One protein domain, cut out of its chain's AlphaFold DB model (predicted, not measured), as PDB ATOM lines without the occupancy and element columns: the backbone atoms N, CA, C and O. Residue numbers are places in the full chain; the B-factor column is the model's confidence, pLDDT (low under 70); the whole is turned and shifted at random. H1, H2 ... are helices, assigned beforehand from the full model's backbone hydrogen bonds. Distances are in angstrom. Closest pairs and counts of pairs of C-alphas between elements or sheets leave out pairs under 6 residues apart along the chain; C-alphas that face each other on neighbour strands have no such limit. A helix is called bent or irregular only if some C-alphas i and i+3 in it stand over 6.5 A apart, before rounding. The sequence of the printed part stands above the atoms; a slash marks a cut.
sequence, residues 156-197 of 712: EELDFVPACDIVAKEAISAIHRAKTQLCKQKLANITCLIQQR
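This is residues 156 to 197 of the 712 residues of the protein "Protein xylosyltransferase" of Blattella germanica (UniProt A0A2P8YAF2). Two helices side by side, H1 and the longer H2, make a helical hairpin with a tight turn between them. Ahead of them a stretch with no named element, residues 156 to 168, runs along one side of the hairpin and then leads into H1. The printed part has 42 residues, with two named helices in the order H1, H2 and no named strand; the class is all helix. The whole is compact, with a radius of gyration of the C-alphas of 9.3 A, and the C-alphas span 27 by 18 by 16 A.

Start at C-alpha 156, at (9.989, 14.478, -27.300), and read through the 13 residues 156 to 168, which hold no named element. Then find C-alpha 169 at (18.966, 0.561, -21.555); here H1 begins, residues 169 to 177, 12.4 A from first to last C-alpha. Three residues later comes H2, residues 181 to 195, which runs 20.8 A to C-alpha 195 at (22.210, 6.443, -10.850).

Look at Ile 175 and Lys 184: their C-alphas, 5.0 A apart, are the closest of H1 and H2, which touch with 10 pairs of C-alphas within 8 A. The two helices stand at a shallow tilt of 10 degrees and run opposite ways, a helical hairpin, with their centres 10.2 A apart. In H1 and H2 you will find each backbone O of residue i within hydrogen-bond range of the N of residue i+4 inside the helix. Neither helix is bent or irregular.

The two C-alphas farthest apart are those of Glu 156 and Arg 197, the first and last printed residues, at 26.9 A. The printed part has no cut, and the link from H1 to H2 is tight. The mean pLDDT of the printed part is 91.2, and no printed residue is under 70.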
ATOM      1  N   GLU A 156      11.209  14.007 -26.639       88.25
ATOM      2  CA  GLU A 156       9.989  14.478 -27.300       88.25
ATOM      3  C   GLU A 156       8.735  13.679 -26.892       88.25
ATOM      4  O   GLU A 156       7.617  14.147 -27.082       88.25
ATOM      5  N   GLU A 157       8.894  12.476 -26.323       87.06
ATOM      6  CA  GLU A 157       7.780  11.627 -25.865       87.06
ATOM      7  C   GLU A 157       7.378  11.860 -24.394       87.06
ATOM      8  O   GLU A 157       6.467  11.179 -23.889       87.06
ATOM      9  N   LEU A 158       8.079  12.760 -23.695       89.62
ATOM     10  CA  LEU A 158       7.889  13.080 -22.280       89.62
ATOM     11  C   LEU A 158       7.330  14.496 -22.131       89.62
ATOM     12  O   LEU A 158       7.832  15.437 -22.736       89.62
ATOM     13  N   ASP A 159       6.329  14.663 -21.271       90.88
ATOM     14  CA  ASP A 159       5.808  15.980 -20.867       90.88
ATOM     15  C   ASP A 159       6.602  16.602 -19.699       90.88
ATOM     16  O   ASP A 159       6.248  17.657 -19.174       90.88
ATOM     17  N   PHE A 160       7.707  15.965 -19.304       91.88
ATOM     18  CA  PHE A 160       8.610  16.404 -18.248       91.88
ATOM     19  C   PHE A 160      10.073  16.202 -18.657       91.88
ATOM     20  O   PHE A 160      10.406  15.376 -19.507       91.88
ATOM     21  N   VAL A 161      10.973  16.916 -17.980       90.44
ATOM     22  CA  VAL A 161      12.421  16.724 -18.123       90.44
ATOM     23  C   VAL A 161      12.924  15.840 -16.975       90.44
ATOM     24  O   VAL A 161      12.721  16.201 -15.812       90.44
ATOM     25  N   PRO A 162      13.562  14.687 -17.252       92.81
ATOM     26  CA  PRO A 162      14.165  13.855 -16.215       92.81
ATOM     27  C   PRO A 162      15.211  14.618 -15.389       92.81
ATOM     28  O   PRO A 162      15.978  15.417 -15.921       92.81
ATOM     29  N   ALA A 163      15.301  14.320 -14.091       91.44
ATOM     30  CA  ALA A 163      16.253  14.967 -13.178       91.44
ATOM     31  C   ALA A 163      17.735  14.618 -13.447       91.44
ATOM     32  O   ALA A 163      18.633  15.156 -12.799       91.44
ATOM     33  N   CYS A 164      18.004  13.681 -14.355       92.94
ATOM     34  CA  CYS A 164      19.333  13.213 -14.720       92.94
ATOM     35  C   CYS A 164      19.342  12.673 -16.158       92.94
ATOM     36  O   CYS A 164      18.290  12.356 -16.714       92.94
ATOM     37  N   ASP A 165      20.536  12.507 -16.732       93.06
ATOM     38  CA  ASP A 165      20.704  11.813 -18.010       93.06
ATOM     39  C   ASP A 165      20.569  10.291 -17.823       93.06
ATOM     40  O   ASP A 165      21.396   9.640 -17.167       93.06
ATOM     41  N   ILE A 166      19.490   9.725 -18.365       92.94
ATOM     42  CA  ILE A 166      19.150   8.311 -18.210       92.94
ATOM     43  C   ILE A 166      19.881   7.499 -19.276       92.94
ATOM     44  O   ILE A 166      19.509   7.504 -20.446       92.94
ATOM     45  N   VAL A 167      20.886   6.733 -18.843       89.44
ATOM     46  CA  VAL A 167      21.736   5.913 -19.733       89.44
ATOM     47  C   VAL A 167      21.399   4.417 -19.710       89.44
ATOM     48  O   VAL A 167      21.852   3.658 -20.568       89.44
ATOM     49  N   ALA A 168      20.635   3.960 -18.714       89.94
ATOM     50  CA  ALA A 168      20.327   2.544 -18.534       89.94
ATOM     51  C   ALA A 168      19.343   2.055 -19.610       89.94
ATOM     52  O   ALA A 168      18.213   2.536 -19.700       89.94
ATOM     53  N   LYS A 169      19.752   1.063 -20.411       93.06
ATOM     54  CA  LYS A 169      18.966   0.561 -21.555       93.06
ATOM     55  C   LYS A 169      17.604   0.011 -21.126       93.06
ATOM     56  O   LYS A 169      16.610   0.213 -21.820       93.06
ATOM     57  N   GLU A 170      17.556  -0.672 -19.987       93.38
ATOM     58  CA  GLU A 170      16.336  -1.213 -19.392       93.38
ATOM     59  C   GLU A 170      15.369  -0.098 -18.991       93.38
ATOM     60  O   GLU A 170      14.190  -0.176 -19.336       93.38
ATOM     61  N   ALA A 171      15.863   0.957 -18.335       94.62
ATOM     62  CA  ALA A 171      15.056   2.117 -17.966       94.62
ATOM     63  C   ALA A 171      14.501   2.838 -19.197       94.62
ATOM     64  O   ALA A 171      13.307   3.112 -19.250       94.62
ATOM     65  N   ILE A 172      15.330   3.079 -20.215       95.31
ATOM     66  CA  ILE A 172      14.902   3.718 -21.471       95.31
ATOM     67  C   ILE A 172      13.814   2.875 -22.149       95.31
ATOM     68  O   ILE A 172      12.768   3.392 -22.540       95.31
ATOM     69  N   SER A 173      14.012   1.555 -22.225       95.31
ATOM     70  CA  SER A 173      13.003   0.630 -22.753       95.31
ATOM     71  C   SER A 173      11.709   0.635 -21.935       95.31
ATOM     72  O   SER A 173      10.629   0.521 -22.513       95.31
ATOM     73  N   ALA A 174      11.792   0.724 -20.606       94.88
ATOM     74  CA  ALA A 174      10.626   0.785 -19.732       94.88
ATOM     75  C   ALA A 174       9.848   2.095 -19.918       94.88
ATOM     76  O   ALA A 174       8.638   2.054 -20.112       94.88
ATOM     77  N   ILE A 175      10.540   3.235 -19.947       95.62
ATOM     78  CA  ILE A 175       9.933   4.559 -20.131       95.62
ATOM     79  C   ILE A 175       9.218   4.647 -21.486       95.62
ATOM     80  O   ILE A 175       8.080   5.100 -21.546       95.62
ATOM     81  N   HIS A 176       9.816   4.146 -22.570       94.31
ATOM     82  CA  HIS A 176       9.162   4.173 -23.885       94.31
ATOM     83  C   HIS A 176       7.927   3.270 -23.994       94.31
ATOM     84  O   HIS A 176       7.050   3.539 -24.807       94.31
ATOM     85  N   ARG A 177       7.856   2.193 -23.205       94.81
ATOM     86  CA  ARG A 177       6.732   1.243 -23.227       94.81
ATOM     87  C   ARG A 177       5.634   1.577 -22.213       94.81
ATOM     88  O   ARG A 177       4.537   1.035 -22.333       94.81
ATOM     89  N   ALA A 178       5.922   2.411 -21.214       90.38
ATOM     90  CA  ALA A 178       4.938   2.850 -20.233       90.38
ATOM     91  C   ALA A 178       3.818   3.650 -20.913       90.38
ATOM     92  O   ALA A 178       4.076   4.471 -21.797       90.38
ATOM     93  N   LYS A 179       2.569   3.393 -20.508       88.50
ATOM     94  CA  LYS A 179       1.385   3.942 -21.178       88.50
ATOM     95  C   LYS A 179       1.091   5.360 -20.698       88.50
ATOM     96  O   LYS A 179       0.772   6.224 -21.508       88.50
ATOM     97  N   THR A 180       1.217   5.605 -19.394       84.56
ATOM     98  CA  THR A 180       0.898   6.900 -18.782       84.56
ATOM     99  C   THR A 180       2.146   7.753 -18.554       84.56
ATOM    100  O   THR A 180       3.214   7.243 -18.205       84.56
ATOM    101  N   GLN A 181       2.012   9.078 -18.693       89.12
ATOM    102  CA  GLN A 181       3.102  10.016 -18.381       89.12
ATOM    103  C   GLN A 181       3.495   9.964 -16.898       89.12
ATOM    104  O   GLN A 181       4.678  10.006 -16.568       89.12
ATOM    105  N   LEU A 182       2.531   9.719 -16.004       86.88
ATOM    106  CA  LEU A 182       2.797   9.493 -14.581       86.88
ATOM    107  C   LEU A 182       3.727   8.290 -14.348       86.88
ATOM    108  O   LEU A 182       4.684   8.380 -13.577       86.88
ATOM    109  N   CYS A 183       3.480   7.161 -15.021       85.50
ATOM    110  CA  CYS A 183       4.349   5.987 -14.925       85.50
ATOM    111  C   CYS A 183       5.728   6.274 -15.534       85.50
ATOM    112  O   CYS A 183       6.742   5.956 -14.910       85.50
ATOM    113  N   LYS A 184       5.798   6.970 -16.679       94.12
ATOM    114  CA  LYS A 184       7.067   7.428 -17.274       94.12
ATOM    115  C   LYS A 184       7.881   8.298 -16.311       94.12
ATOM    116  O   LYS A 184       9.068   8.035 -16.115       94.12
ATOM    117  N   GLN A 185       7.247   9.269 -15.654       89.94
ATOM    118  CA  GLN A 185       7.879  10.144 -14.664       89.94
ATOM    119  C   GLN A 185       8.363   9.365 -13.444       89.94
ATOM    120  O   GLN A 185       9.500   9.540 -13.003       89.94
ATOM    121  N   LYS A 186       7.544   8.441 -12.931       88.44
ATOM    122  CA  LYS A 186       7.924   7.558 -11.822       88.44
ATOM    123  C   LYS A 186       9.164   6.726 -12.167       88.44
ATOM    124  O   LYS A 186      10.097   6.660 -11.367       88.44
ATOM    125  N   LEU A 187       9.197   6.123 -13.358       93.19
ATOM    126  CA  LEU A 187      10.336   5.338 -13.844       93.19
ATOM    127  C   LEU A 187      11.594   6.198 -13.993       93.19
ATOM    128  O   LEU A 187      12.666   5.783 -13.546       93.19
ATOM    129  N   ALA A 188      11.469   7.396 -14.564       94.25
ATOM    130  CA  ALA A 188      12.576   8.331 -14.728       94.25
ATOM    131  C   ALA A 188      13.156   8.778 -13.374       94.25
ATOM    132  O   ALA A 188      14.359   8.652 -13.148       94.25
ATOM    133  N   ASN A 189      12.302   9.204 -12.439       92.31
ATOM    134  CA  ASN A 189      12.710   9.657 -11.106       92.31
ATOM    135  C   ASN A 189      13.439   8.558 -10.325       92.31
ATOM    136  O   ASN A 189      14.528   8.785  -9.799       92.31
ATOM    137  N   ILE A 190      12.874   7.347 -10.293       88.44
ATOM    138  CA  ILE A 190      13.496   6.200  -9.621       88.44
ATOM    139  C   ILE A 190      14.841   5.864 -10.269       88.44
ATOM    140  O   ILE A 190      15.819   5.625  -9.562       88.44
ATOM    141  N   THR A 191      14.920   5.889 -11.599       93.69
ATOM    142  CA  THR A 191      16.172   5.616 -12.317       93.69
ATOM    143  C   THR A 191      17.255   6.632 -11.962       93.69
ATOM    144  O   THR A 191      18.394   6.246 -11.689       93.69
ATOM    145  N   CYS A 192      16.899   7.913 -11.850       93.06
ATOM    146  CA  CYS A 192      17.833   8.945 -11.417       93.06
ATOM    147  C   CYS A 192      18.331   8.734  -9.986       93.06
ATOM    148  O   CYS A 192      19.537   8.817  -9.748       93.06
ATOM    149  N   LEU A 193      17.453   8.356  -9.054       90.56
ATOM    150  CA  LEU A 193      17.856   8.014  -7.686       90.56
ATOM    151  C   LEU A 193      18.811   6.809  -7.643       90.56
ATOM    152  O   LEU A 193      19.724   6.772  -6.815       90.56
ATOM    153  N   ILE A 194      18.647   5.832  -8.542       88.81
ATOM    154  CA  ILE A 194      19.565   4.684  -8.669       88.81
ATOM    155  C   ILE A 194      20.927   5.136  -9.193       88.81
ATOM    156  O   ILE A 194      21.950   4.785  -8.601       88.81
ATOM    157  N   GLN A 195      20.961   5.927 -10.272       89.62
ATOM    158  CA  GLN A 195      22.210   6.443 -10.850       89.62
ATOM    159  C   GLN A 195      22.986   7.305  -9.843       89.62
ATOM    160  O   GLN A 195      24.215   7.242  -9.794       89.62
ATOM    161  N   GLN A 196      22.271   8.033  -8.984       90.06
ATOM    162  CA  GLN A 196      22.830   8.834  -7.892       90.06
ATOM    163  C   GLN A 196      23.164   8.014  -6.631       90.06
ATOM    164  O   GLN A 196      23.718   8.561  -5.681       90.06
ATOM    165  N   ARG A 197      22.866   6.704  -6.608       85.81
ATOM    166  CA  ARG A 197      23.030   5.794  -5.454       85.81
ATOM    167  C   ARG A 197      22.281   6.234  -4.189       85.81
ATOM    168  O   ARG A 197      22.701   5.911  -3.084       85.81
TER     169      ARG A 197